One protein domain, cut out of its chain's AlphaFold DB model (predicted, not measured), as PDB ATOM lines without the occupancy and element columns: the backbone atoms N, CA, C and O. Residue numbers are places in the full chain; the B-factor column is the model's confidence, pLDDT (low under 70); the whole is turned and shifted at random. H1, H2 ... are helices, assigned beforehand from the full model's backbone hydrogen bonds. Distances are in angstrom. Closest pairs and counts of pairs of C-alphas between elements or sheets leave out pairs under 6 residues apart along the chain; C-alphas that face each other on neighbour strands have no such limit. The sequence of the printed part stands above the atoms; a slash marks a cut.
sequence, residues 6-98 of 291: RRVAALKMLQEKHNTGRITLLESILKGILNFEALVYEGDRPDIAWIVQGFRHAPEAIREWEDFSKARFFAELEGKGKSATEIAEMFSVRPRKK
ATOM      1  N   ARG A   6      -1.126 -18.537  44.614       83.88
ATOM      2  CA  ARG A   6      -1.610 -19.474  43.580       83.88
ATOM      3  C   ARG A   6      -3.129 -19.678  43.629       83.88
ATOM      4  O   ARG A   6      -3.760 -19.774  42.584       83.88
ATOM      5  N   ARG A   7      -3.723 -19.716  44.828       87.75
ATOM      6  CA  ARG A   7      -5.174 -19.873  45.011       87.75
ATOM      7  C   ARG A   7      -5.910 -18.623  44.542       87.75
ATOM      8  O   ARG A   7      -6.819 -18.747  43.737       87.75
ATOM      9  N   VAL A   8      -5.483 -17.432  44.962       89.38
ATOM     10  CA  VAL A   8      -6.106 -16.184  44.483       89.38
ATOM     11  C   VAL A   8      -5.880 -15.968  42.990       89.38
ATOM     12  O   VAL A   8      -6.801 -15.528  42.313       89.38
ATOM     13  N   ALA A   9      -4.716 -16.329  42.445       89.69
ATOM     14  CA  ALA A   9      -4.487 -16.298  41.001       89.69
ATOM     15  C   ALA A   9      -5.453 -17.228  40.249       89.69
ATOM     16  O   ALA A   9      -6.060 -16.811  39.268       89.69
ATOM     17  N   ALA A  10      -5.660 -18.456  40.738       91.44
ATOM     18  CA  ALA A  10      -6.628 -19.384  40.157       91.44
ATOM     19  C   ALA A  10      -8.068 -18.850  40.234       91.44
ATOM     20  O   ALA A  10      -8.791 -18.918  39.245       91.44
ATOM     21  N   LEU A  11      -8.470 -18.272  41.372       92.25
ATOM     22  CA  LEU A  11      -9.791 -17.653  41.540       92.25
ATOM     23  C   LEU A  11      -9.992 -16.479  40.567       92.25
ATOM     24  O   LEU A  11     -11.023 -16.412  39.900       92.25
ATOM     25  N   LYS A  12      -8.984 -15.608  40.412       90.94
ATOM     26  CA  LYS A  12      -8.995 -14.510  39.429       90.94
ATOM     27  C   LYS A  12      -9.106 -15.025  37.995       90.94
ATOM     28  O   LYS A  12      -9.923 -14.525  37.233       90.94
ATOM     29  N   MET A  13      -8.337 -16.057  37.643       93.31
ATOM     30  CA  MET A  13      -8.388 -16.668  36.312       93.31
ATOM     31  C   MET A  13      -9.763 -17.288  36.024       93.31
ATOM     32  O   MET A  13     -10.274 -17.169  34.912       93.31
ATOM     33  N   LEU A  14     -10.378 -17.955  37.006       93.00
ATOM     34  CA  LEU A  14     -11.731 -18.504  36.871       93.00
ATOM     35  C   LEU A  14     -12.763 -17.392  36.648       93.00
ATOM     36  O   LEU A  14     -13.596 -17.510  35.752       93.00
ATOM     37  N   GLN A  15     -12.670 -16.302  37.409       92.69
ATOM     38  CA  GLN A  15     -13.539 -15.139  37.248       92.69
ATOM     39  C   GLN A  15     -13.373 -14.482  35.871       92.69
ATOM     40  O   GLN A  15     -14.359 -14.180  35.207       92.69
ATOM     41  N   GLU A  16     -12.139 -14.301  35.402       93.88
ATOM     42  CA  GLU A  16     -11.857 -13.735  34.081       93.88
ATOM     43  C   GLU A  16     -12.422 -14.614  32.956       93.88
ATOM     44  O   GLU A  16     -13.086 -14.119  32.042       93.88
ATOM     45  N   LYS A  17     -12.214 -15.934  33.030       94.31
ATOM     46  CA  LYS A  17     -12.761 -16.884  32.049       94.31
ATOM     47  C   LYS A  17     -14.288 -16.885  32.040       94.31
ATOM     48  O   LYS A  17     -14.874 -17.047  30.974       94.31
ATOM     49  N   HIS A  18     -14.914 -16.695  33.199       93.25
ATOM     50  CA  HIS A  18     -16.359 -16.532  33.295       93.25
ATOM     51  C   HIS A  18     -16.830 -15.247  32.608       93.25
ATOM     52  O   HIS A  18     -17.683 -15.281  31.728       93.25
ATOM     53  N   ASN A  19     -16.207 -14.118  32.945       92.50
ATOM     54  CA  ASN A  19     -16.575 -12.803  32.416       92.50
ATOM     55  C   ASN A  19     -16.341 -12.680  30.902       92.50
ATOM     56  O   ASN A  19     -17.049 -11.946  30.223       92.50
ATOM     57  N   THR A  20     -15.356 -13.405  30.368       95.44
ATOM     58  CA  THR A  20     -15.065 -13.472  28.925       95.44
ATOM     59  C   THR A  20     -15.911 -14.515  28.187       95.44
ATOM     60  O   THR A  20     -15.722 -14.708  26.988       95.44
ATOM     61  N   GLY A  21     -16.825 -15.209  28.878       93.69
ATOM     62  CA  GLY A  21     -17.708 -16.224  28.297       93.69
ATOM     63  C   GLY A  21     -17.009 -17.528  27.898       93.69
ATOM     64  O   GLY A  21     -17.606 -18.366  27.229       93.69
ATOM     65  N   ARG A  22     -15.745 -17.724  28.293       93.00
ATOM     66  CA  ARG A  22     -14.983 -18.953  28.006       93.00
ATOM     67  C   ARG A  22     -15.436 -20.136  28.858       93.00
ATOM     68  O   ARG A  22     -15.262 -21.278  28.445       93.00
ATOM     69  N   ILE A  23     -15.956 -19.865  30.052       93.88
ATOM     70  CA  ILE A  23     -16.588 -20.852  30.935       93.88
ATOM     71  C   ILE A  23     -17.856 -20.248  31.539       93.88
ATOM     72  O   ILE A  23     -17.943 -19.034  31.693       93.88
ATOM     73  N   THR A  24     -18.787 -21.092  31.969       94.31
ATOM     74  CA  THR A  24     -19.947 -20.667  32.762       94.31
ATOM     75  C   THR A  24     -19.814 -21.245  34.164       94.31
ATOM     76  O   THR A  24     -19.625 -22.450  34.325       94.31
ATOM     77  N   LEU A  25     -19.878 -20.388  35.181       92.00
ATOM     78  CA  LEU A  25     -19.791 -20.769  36.586       92.00
ATOM     79  C   LEU A  25     -21.166 -20.593  37.220       92.00
ATOM     80  O   LEU A  25     -21.914 -19.689  36.859       92.00
ATOM     81  N   LEU A  26     -21.499 -21.455  38.178       94.56
ATOM     82  CA  LEU A  26     -22.713 -21.284  38.970       94.56
ATOM     83  C   LEU A  26     -22.599 -20.027  39.840       94.56
ATOM     84  O   LEU A  26     -21.528 -19.728  40.373       94.56
ATOM     85  N   GLU A  27     -23.725 -19.354  40.065       90.94
ATOM     86  CA  GLU A  27     -23.789 -18.138  40.887       90.94
ATOM     87  C   GLU A  27     -23.243 -18.360  42.310       90.94
ATOM     88  O   GLU A  27     -22.555 -17.514  42.877       90.94
ATOM     89  N   SER A  28     -23.468 -19.550  42.876       91.31
ATOM     90  CA  SER A  28     -22.915 -19.942  44.179       91.31
ATOM     91  C   SER A  28     -21.383 -19.973  44.193       91.31
ATOM     92  O   SER A  28     -20.768 -19.581  45.185       91.31
ATOM     93  N   ILE A  29     -20.757 -20.389  43.088       90.00
ATOM     94  CA  ILE A  29     -19.300 -20.426  42.932       90.00
ATOM     95  C   ILE A  29     -18.759 -19.004  42.773       90.00
ATOM     96  O   ILE A  29     -17.773 -18.662  43.421       90.00
ATOM     97  N   LEU A  30     -19.419 -18.154  41.977       90.25
ATOM     98  CA  LEU A  30     -19.052 -16.738  41.844       90.25
ATOM     99  C   LEU A  30     -19.102 -16.019  43.193       90.25
ATOM    100  O   LEU A  30     -18.158 -15.319  43.561       90.25
ATOM    101  N   LYS A  31     -20.155 -16.264  43.978       90.50
ATOM    102  CA  LYS A  31     -20.288 -15.701  45.323       90.50
ATOM    103  C   LYS A  31     -19.163 -16.156  46.255       90.50
ATOM    104  O   LYS A  31     -18.671 -15.334  47.022       90.50
ATOM    105  N   GLY A  32     -18.740 -17.418  46.160       88.25
ATOM    106  CA  GLY A  32     -17.604 -17.956  46.917       88.25
ATOM    107  C   GLY A  32     -16.236 -17.439  46.451       88.25
ATOM    108  O   GLY A  32     -15.328 -17.288  47.261       88.25
ATOM    109  N   ILE A  33     -16.078 -17.115  45.162       90.00
ATOM    110  CA  ILE A  33     -14.873 -16.444  44.642       90.00
ATOM    111  C   ILE A  33     -14.772 -15.016  45.198       90.00
ATOM    112  O   ILE A  33     -13.680 -14.569  45.547       90.00
ATOM    113  N   LEU A  34     -15.904 -14.310  45.276       85.25
ATOM    114  CA  LEU A  34     -15.974 -12.929  45.762       85.25
ATOM    115  C   LEU A  34     -15.885 -12.828  47.290       85.25
ATOM    116  O   LEU A  34     -15.350 -11.848  47.797       85.25
ATOM    117  N   ASN A  35     -16.396 -13.828  48.011       88.06
ATOM    118  CA  ASN A  35     -16.437 -13.850  49.469       88.06
ATOM    119  C   ASN A  35     -15.867 -15.170  49.987       88.06
ATOM    120  O   ASN A  35     -16.526 -16.209  49.929       88.06
ATOM    121  N   PHE A  36     -14.655 -15.114  50.528       86.06
ATOM    122  CA  PHE A  36     -14.007 -16.241  51.186       86.06
ATOM    123  C   PHE A  36     -13.364 -15.787  52.493       86.06
ATOM    124  O   PHE A  36     -12.932 -14.642  52.630       86.06
ATOM    125  N   GLU A  37     -13.294 -16.699  53.457       88.06
ATOM    126  CA  GLU A  37     -12.647 -16.439  54.738       88.06
ATOM    127  C   GLU A  37     -11.132 -16.309  54.560       88.06
ATOM    128  O   GLU A  37     -10.482 -17.123  53.892       88.06
ATOM    129  N   ALA A  38     -10.560 -15.280  55.178       87.06
ATOM    130  CA  ALA A  38      -9.127 -15.045  55.204       87.06
ATOM    131  C   ALA A  38      -8.697 -14.652  56.616       87.06
ATOM    132  O   ALA A  38      -9.367 -13.872  57.287       87.06
ATOM    133  N   LEU A  39      -7.549 -15.173  57.045       87.50
ATOM    134  CA  LEU A  39      -6.883 -14.686  58.246       87.50
ATOM    135  C   LEU A  39      -6.156 -13.385  57.908       87.50
ATOM    136  O   LEU A  39      -5.345 -13.340  56.977       87.50
ATOM    137  N   VAL A  40      -6.459 -12.335  58.665       87.00
ATOM    138  CA  VAL A  40      -5.815 -11.029  58.531       87.00
ATOM    139  C   VAL A  40      -4.679 -10.958  59.539       87.00
ATOM    140  O   VAL A  40      -4.871 -11.182  60.729       87.00
ATOM    141  N   TYR A  41      -3.478 -10.679  59.044       84.69
ATOM    142  CA  TYR A  41      -2.355 -10.345  59.905       84.69
ATOM    143  C   TYR A  41      -2.447  -8.867  60.284       84.69
ATOM    144  O   TYR A  41      -2.399  -8.006  59.405       84.69
ATOM    145  N   GLU A  42      -2.557  -8.592  61.581       86.06
ATOM    146  CA  GLU A  42      -2.504  -7.246  62.147       86.06
ATOM    147  C   GLU A  42      -1.118  -7.023  62.758       86.06
ATOM    148  O   GLU A  42      -0.798  -7.515  63.840       86.06
ATOM    149  N   GLY A  43      -0.262  -6.321  62.024       85.12
ATOM    150  CA  GLY A  43       1.078  -5.962  62.464       85.12
ATOM    151  C   GLY A  43       1.781  -5.076  61.443       85.12
ATOM    152  O   GLY A  43       1.359  -4.970  60.292       85.12
ATOM    153  N   ASP A  44       2.858  -4.434  61.873       84.38
ATOM    154  CA  ASP A  44       3.629  -3.450  61.106       84.38
ATOM    155  C   ASP A  44       4.854  -4.050  60.404       84.38
ATOM    156  O   ASP A  44       5.580  -3.356  59.694       84.38
ATOM    157  N   ARG A  45       5.081  -5.356  60.573       81.31
ATOM    158  CA  ARG A  45       6.254  -6.041  60.047       81.31
ATOM    159  C   ARG A  45       6.192  -6.163  58.509       81.31
ATOM    160  O   ARG A  45       5.402  -6.962  57.996       81.31
ATOM    161  N   PRO A  46       7.058  -5.463  57.748       78.00
ATOM    162  CA  PRO A  46       6.974  -5.422  56.285       78.00
ATOM    163  C   PRO A  46       7.377  -6.745  55.610       78.00
ATOM    164  O   PRO A  46       6.971  -7.023  54.482       78.00
ATOM    165  N   ASP A  47       8.148  -7.595  56.290       78.25
ATOM    166  CA  ASP A  47       8.626  -8.890  55.801       78.25
ATOM    167  C   ASP A  47       7.744 -10.078  56.228       78.25
ATOM    168  O   ASP A  47       8.078 -11.225  55.933       78.25
ATOM    169  N   ILE A  48       6.576  -9.848  56.845       84.00
ATOM    170  CA  ILE A  48       5.706 -10.929  57.345       84.00
ATOM    171  C   ILE A  48       5.307 -11.943  56.264       84.00
ATOM    172  O   ILE A  48       5.312 -13.146  56.510       84.00
ATOM    173  N   ALA A  49       5.015 -11.478  55.046       79.31
ATOM    174  CA  ALA A  49       4.686 -12.352  53.921       79.31
ATOM    175  C   ALA A  49       5.843 -13.302  53.582       79.31
ATOM    176  O   ALA A  49       5.614 -14.482  53.325       79.31
ATOM    177  N   TRP A  50       7.080 -12.805  53.640       74.75
ATOM    178  CA  TRP A  50       8.288 -13.589  53.387       74.75
ATOM    179  C   TRP A  50       8.525 -14.608  54.492       74.75
ATOM    180  O   TRP A  50       8.780 -15.773  54.205       74.75
ATOM    181  N   ILE A  51       8.375 -14.184  55.746       79.69
ATOM    182  CA  ILE A  51       8.536 -15.047  56.914       79.69
ATOM    183  C   ILE A  51       7.543 -16.211  56.858       79.69
ATOM    184  O   ILE A  51       7.950 -17.368  56.935       79.69
ATOM    185  N   VAL A  52       6.252 -15.923  56.671       79.38
ATOM    186  CA  VAL A  52       5.199 -16.950  56.636       79.38
ATOM    187  C   VAL A  52       5.411 -17.925  55.473       79.38
ATOM    188  O   VAL A  52       5.309 -19.136  55.665       79.38
ATOM    189  N   GLN A  53       5.757 -17.424  54.283       74.56
ATOM    190  CA  GLN A  53       6.044 -18.278  53.127       74.56
ATOM    191  C   GLN A  53       7.282 -19.150  53.353       74.56
ATOM    192  O   GLN A  53       7.238 -20.354  53.100       74.56
ATOM    193  N   GLY A  54       8.366 -18.567  53.868       69.81
ATOM    194  CA  GLY A  54       9.591 -19.299  54.156       69.81
ATOM    195  C   GLY A  54       9.378 -20.378  55.216       69.81
ATOM    196  O   GLY A  54       9.767 -21.517  54.993       69.81
ATOM    197  N   PHE A  55       8.668 -20.096  56.314       71.56
ATOM    198  CA  PHE A  55       8.375 -21.103  57.346       71.56
ATOM    199  C   PHE A  55       7.619 -22.319  56.815       71.56
ATOM    200  O   PHE A  55       7.840 -23.431  57.287       71.56
ATOM    201  N   ARG A  56       6.726 -22.134  55.840       69.50
ATOM    202  CA  ARG A  56       5.938 -23.246  55.304       69.50
ATOM    203  C   ARG A  56       6.713 -24.118  54.317       69.50
ATOM    204  O   ARG A  56       6.360 -25.283  54.149       69.50
ATOM    205  N   HIS A  57       7.712 -23.556  53.642       68.06
ATOM    206  CA  HIS A  57       8.286 -24.170  52.446       68.06
ATOM    207  C   HIS A  57       9.808 -24.375  52.470       68.06
ATOM    208  O   HIS A  57      10.317 -25.162  51.669       68.06
ATOM    209  N   ALA A  58      10.529 -23.672  53.348       60.84
ATOM    210  CA  ALA A  58      11.980 -23.769  53.496       60.84
ATOM    211  C   ALA A  58      12.459 -24.906  54.427       60.84
ATOM    212  O   ALA A  58      13.496 -25.494  54.105       60.84
ATOM    213  N   PRO A  59      11.767 -25.255  55.536       62.34
ATOM    214  CA  PRO A  59      12.057 -26.480  56.286       62.34
ATOM    215  C   PRO A  59      11.712 -27.738  55.471       62.34
ATOM    216  O   PRO A  59      10.982 -27.648  54.481       62.34
ATOM    217  N   GLU A  60      12.157 -28.914  55.933       57.31
ATOM    218  CA  GLU A  60      11.626 -30.229  55.513       57.31
ATOM    219  C   GLU A  60      10.148 -30.340  55.934       57.31
ATOM    220  O   GLU A  60       9.776 -30.957  56.930       57.31
ATOM    221  N   ALA A  61       9.295 -29.613  55.222       51.03
ATOM    222  CA  ALA A  61       7.877 -29.484  55.479       51.03
ATOM    223  C   ALA A  61       7.082 -30.363  54.508       51.03
ATOM    224  O   ALA A  61       7.562 -30.783  53.460       51.03
ATOM    225  N   ILE A  62       5.801 -30.565  54.818       49.47
ATOM    226  CA  ILE A  62       4.856 -31.407  54.058       49.47
ATOM    227  C   ILE A  62       4.750 -30.999  52.565       49.47
ATOM    228  O   ILE A  62       4.300 -31.790  51.736       49.47
ATOM    229  N   ARG A  63       5.150 -29.768  52.203       57.12
ATOM    230  CA  ARG A  63       5.283 -29.278  50.816       57.12
ATOM    231  C   ARG A  63       6.540 -28.428  50.650       57.12
ATOM    232  O   ARG A  63       6.466 -27.200  50.541       57.12
ATOM    233  N   GLU A  64       7.669 -29.117  50.670       68.81
ATOM    234  CA  GLU A  64       8.996 -28.567  50.431       68.81
ATOM    235  C   GLU A  64       9.085 -27.900  49.043       68.81
ATOM    236  O   GLU A  64       8.589 -28.427  48.045       68.81
ATOM    237  N   TRP A  65       9.682 -26.705  48.973       78.94
ATOM    238  CA  TRP A  65      10.032 -26.099  47.685       78.94
ATOM    239  C   TRP A  65      11.143 -26.887  46.989       78.94
ATOM    240  O   TRP A  65      12.048 -27.400  47.641       78.94
ATOM    241  N   GLU A  66      11.139 -26.902  45.659       85.88
ATOM    242  CA  GLU A  66      12.302 -27.352  44.892       85.88
ATOM    243  C   GLU A  66      13.524 -26.476  45.200       85.88
ATOM    244  O   GLU A  66      13.393 -25.284  45.503       85.88
ATOM    245  N   ASP A  67      14.720 -27.058  45.102       90.12
ATOM    246  CA  ASP A  67      15.959 -26.405  45.527       90.12
ATOM    247  C   ASP A  67      16.208 -25.072  44.822       90.12
ATOM    248  O   ASP A  67      16.602 -24.116  45.485       90.12
ATOM    249  N   PHE A  68      15.891 -24.952  43.529       93.38
ATOM    250  CA  PHE A  68      16.001 -23.677  42.813       93.38
ATOM    251  C   PHE A  68      15.119 -22.584  43.432       93.38
ATOM    252  O   PHE A  68      15.559 -21.453  43.639       93.38
ATOM    253  N   SER A  69      13.874 -22.927  43.778       89.81
ATOM    254  CA  SER A  69      12.930 -21.983  44.385       89.81
ATOM    255  C   SER A  69      13.385 -21.560  45.782       89.81
ATOM    256  O   SER A  69      13.328 -20.373  46.109       89.81
ATOM    257  N   LYS A  70      13.896 -22.503  46.589       90.56
ATOM    258  CA  LYS A  70      14.501 -22.185  47.893       90.56
ATOM    259  C   LYS A  70      15.714 -21.277  47.741       90.56
ATOM    260  O   LYS A  70      15.834 -20.291  48.460       90.56
ATOM    261  N   ALA A  71      16.601 -21.607  46.809       94.56
ATOM    262  CA  ALA A  71      17.838 -20.883  46.585       94.56
ATOM    263  C   ALA A  71      17.577 -19.437  46.157       94.56
ATOM    264  O   ALA A  71      18.149 -18.516  46.738       94.56
ATOM    265  N   ARG A  72      16.625 -19.233  45.236       94.75
ATOM    266  CA  ARG A  72      16.133 -17.904  44.859       94.75
ATOM    267  C   ARG A  72      15.595 -17.135  46.064       94.75
ATOM    268  O   ARG A  72      15.989 -15.995  46.284       94.75
ATOM    269  N   PHE A  73      14.719 -17.753  46.855       91.69
ATOM    270  CA  PHE A  73      14.139 -17.116  48.037       91.69
ATOM    271  C   PHE A  73      15.210 -16.714  49.064       91.69
ATOM    272  O   PHE A  73      15.174 -15.606  49.598       91.69
ATOM    273  N   PHE A  74      16.198 -17.577  49.316       94.06
ATOM    274  CA  PHE A  74      17.308 -17.261  50.215       94.06
ATOM    275  C   PHE A  74      18.201 -16.143  49.667       94.06
ATOM    276  O   PHE A  74      18.559 -15.249  50.430       94.06
ATOM    277  N   ALA A  75      18.502 -16.136  48.366       94.69
ATOM    278  CA  ALA A  75      19.268 -15.062  47.737       94.69
ATOM    279  C   ALA A  75      18.528 -13.711  47.800       94.69
ATOM    280  O   ALA A  75      19.136 -12.679  48.069       94.69
ATOM    281  N   GLU A  76      17.202 -13.708  47.631       92.94
ATOM    282  CA  GLU A  76      16.374 -12.502  47.770       92.94
ATOM    283  C   GLU A  76      16.344 -11.975  49.218       92.94
ATOM    284  O   GLU A  76      16.325 -10.762  49.431       92.94
ATOM    285  N   LEU A  77      16.348 -12.855  50.225       91.31
ATOM    286  CA  LEU A  77      16.465 -12.450  51.631       91.31
ATOM    287  C   LEU A  77      17.850 -11.902  51.963       91.31
ATOM    288  O   LEU A  77      17.969 -10.934  52.715       91.31
ATOM    289  N   GLU A  78      18.886 -12.491  51.382       93.75
ATOM    290  CA  GLU A  78      20.246 -12.015  51.563       93.75
ATOM    291  C   GLU A  78      20.461 -10.643  50.918       93.75
ATOM    292  O   GLU A  78      21.026  -9.752  51.551       93.75
ATOM    293  N   GLY A  79      19.885 -10.406  49.735       90.62
ATOM    294  CA  GLY A  79      19.836  -9.077  49.115       90.62
ATOM    295  C   GLY A  79      19.099  -8.023  49.955       90.62
ATOM    296  O   GLY A  79      19.327  -6.829  49.783       90.62
ATOM    297  N   LYS A  80      18.256  -8.443  50.909       90.06
ATOM    298  CA  LYS A  80      17.600  -7.572  51.904       90.06
ATOM    299  C   LYS A  80      18.410  -7.414  53.198       90.06
ATOM    300  O   LYS A  80      17.886  -6.901  54.186       90.06
ATOM    301  N   GLY A  81      19.668  -7.852  53.210       91.62
ATOM    302  CA  GLY A  81      20.603  -7.675  54.320       91.62
ATOM    303  C   GLY A  81      20.588  -8.786  55.370       91.62
ATOM    304  O   GLY A  81      21.169  -8.600  56.434       91.62
ATOM    305  N   LYS A  82      19.936  -9.929  55.115       91.38
ATOM    306  CA  LYS A  82      19.975 -11.088  56.024       91.38
ATOM    307  C   LYS A  82      21.171 -11.979  55.714       91.38
ATOM    308  O   LYS A  82      21.331 -12.439  54.593       91.38
ATOM    309  N   SER A  83      21.987 -12.300  56.706       93.38
ATOM    310  CA  SER A  83      23.068 -13.272  56.537       93.38
ATOM    311  C   SER A  83      22.532 -14.697  56.345       93.38
ATOM    312  O   SER A  83      21.464 -15.057  56.848       93.38
ATOM    313  N   ALA A  84      23.308 -15.562  55.684       92.44
ATOM    314  CA  ALA A  84      22.963 -16.979  55.534       92.44
ATOM    315  C   ALA A  84      22.715 -17.684  56.886       92.44
ATOM    316  O   ALA A  84      21.874 -18.578  56.976       92.44
ATOM    317  N   THR A  85      23.416 -17.262  57.945       92.38
ATOM    318  CA  THR A  85      23.214 -17.761  59.314       92.38
ATOM    319  C   THR A  85      21.848 -17.362  59.860       92.38
ATOM    320  O   THR A  85      21.121 -18.234  60.336       92.38
ATOM    321  N   GLU A  86      21.470 -16.087  59.739       91.12
ATOM    322  CA  GLU A  86      20.147 -15.603  60.156       91.12
ATOM    323  C   GLU A  86      19.029 -16.299  59.380       91.12
ATOM    324  O   GLU A  86      18.031 -16.696  59.972       91.12
ATOM    325  N   ILE A  87      19.200 -16.504  58.070       91.25
ATOM    326  CA  ILE A  87      18.230 -17.220  57.228       91.25
ATOM    327  C   ILE A  87      18.098 -18.680  57.690       91.25
ATOM    328  O   ILE A  87      16.987 -19.181  57.864       91.25
ATOM    329  N   ALA A  88      19.216 -19.371  57.934       90.50
ATOM    330  CA  ALA A  88      19.200 -20.755  58.405       90.50
ATOM    331  C   ALA A  88      18.542 -20.908  59.784       90.50
ATOM    332  O   ALA A  88      17.925 -21.935  60.062       90.50
ATOM    333  N   GLU A  89      18.682 -19.915  60.660       88.56
ATOM    334  CA  GLU A  89      18.021 -19.882  61.967       88.56
ATOM    335  C   GLU A  89      16.538 -19.552  61.847       88.56
ATOM    336  O   GLU A  89      15.718 -20.256  62.432       88.56
ATOM    337  N   MET A  90      16.193 -18.556  61.031       85.00
ATOM    338  CA  MET A  90      14.818 -18.134  60.782       85.00
ATOM    339  C   MET A  90      13.954 -19.278  60.251       85.00
ATOM    340  O   MET A  90      12.806 -19.402  60.654       85.00
ATOM    341  N   PHE A  91      14.506 -20.133  59.387       84.56
ATOM    342  CA  PHE A  91      13.767 -21.241  58.771       84.56
ATOM    343  C   PHE A  91      14.185 -22.623  59.272       84.56
ATOM    344  O   PHE A  91      13.852 -23.625  58.645       84.56
ATOM    345  N   SER A  92      14.925 -22.699  60.383       85.06
ATOM    346  CA  SER A  92      15.374 -23.966  60.980       85.06
ATOM    347  C   SER A  92      16.081 -24.914  59.995       85.06
ATOM    348  O   SER A  92      16.024 -26.134  60.143       85.06
ATOM    349  N   VAL A  93      16.782 -24.374  58.994       84.50
ATOM    350  CA  VAL A  93      17.492 -25.175  57.991       84.50
ATOM    351  C   VAL A  93      18.773 -25.735  58.608       84.50
ATOM    352  O   VAL A  93      19.592 -25.015  59.202       84.50
ATOM    353  N   ARG A  94      18.959 -27.049  58.468       81.75
ATOM    354  CA  ARG A  94      20.151 -27.772  58.917       81.75
ATOM    355  C   ARG A  94      20.693 -28.655  57.783       81.75
ATOM    356  O   ARG A  94      19.900 -29.228  57.042       81.75
ATOM    357  N   PRO A  95      22.026 -28.766  57.635       85.94
ATOM    358  CA  PRO A  95      23.055 -27.947  58.288       85.94
ATOM    359  C   PRO A  95      23.024 -26.485  57.795       85.94
ATOM    360  O   PRO A  95      22.633 -26.229  56.660       85.94
ATOM    361  N   ARG A  96      23.486 -25.516  58.610       85.19
ATOM    362  CA  ARG A  96      23.481 -24.076  58.241       85.19
ATOM    363  C   ARG A  96      24.188 -23.801  56.903       85.19
ATOM    364  O   ARG A  96      23.715 -22.997  56.107       85.19
ATOM    365  N   LYS A  97      25.273 -24.536  56.618       88.94
ATOM    366  CA  LYS A  97      26.028 -24.458  55.354       88.94
ATOM    367  C   LYS A  97      25.155 -24.704  54.112       88.94
ATOM    368  O   LYS A  97      25.457 -24.159  53.056       88.94
ATOM    369  N   LYS A  98      24.050 -25.455  54.235       90.62
ATOM    370  CA  LYS A  98      23.102 -25.706  53.136       90.62
ATOM    371  C   LYS A  98      22.533 -24.403  52.568       90.62
ATOM    372  O   LYS A  98      22.440 -24.279  51.355       90.62
TER     373      LYS A  98
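This is residues 6 to 98 of the 291 residues of an uncharacterized protein of marine sediment metagenome (UniProt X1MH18). The domain is two small helical lobes joined by one extended strip of chain: the longest helix, H1, lies with H2 in one lobe, and H3, H4 and H5 form a loose cluster at the other end. In the strip between them, residues 35 to 40 stand free. The printed part has 93 residues with five named helices in the order H1, H2, H3, H4, H5 and no named strand; the class is all helix. The whole is only just loose, close to extended, with a radius of gyration of the C-alphas of 18.2 A, and it spans 52 by 30 by 25 A.

H1, residues 6 to 19, begins at C-alpha 6 (-1.610, -19.474, 43.580) and is 19.8 A long. H2 is residues 27 to 34, 10.6 A. H3, residues 48 to 57, is 14.4 A long, with C-alpha 48 at (5.706, -10.929, 57.345). H4 is residues 67 to 79, 18.1 A. H5, residues 84 to 90, is 9.8 A long and ends at C-alpha 90 (14.818, -18.134, 60.782).

H1 and H2 only just touch, with 3 pairs of C-alphas within 8 A, the closest being those of Leu 11 and Ile 33, 6.1 A apart; they run opposite ways at a steep tilt of 46 degrees. H1 is apart from H3, H4 and H5, and so is H2. H4, with residues 74 to 78 alone, touches H5 about perpendicular at 77 degrees; the closest C-alphas are those of Glu 78 and Ala 84, 6.9 A apart. H3 is close to H4 but not clearly touching, with the closest C-alphas, of Gly 54 and Phe 73, 7.9 A apart. In each of the five helices every O i to N i+4 pair is within hydrogen-bond range.

The farthest C-alphas, of Glu 27 and Lys 97, are 52.3 A apart. The printed part has no cut. The link from H2 to H3, 13 residues, is long. The pLDDT is under 70 at residue 54 and residues 56 to 64.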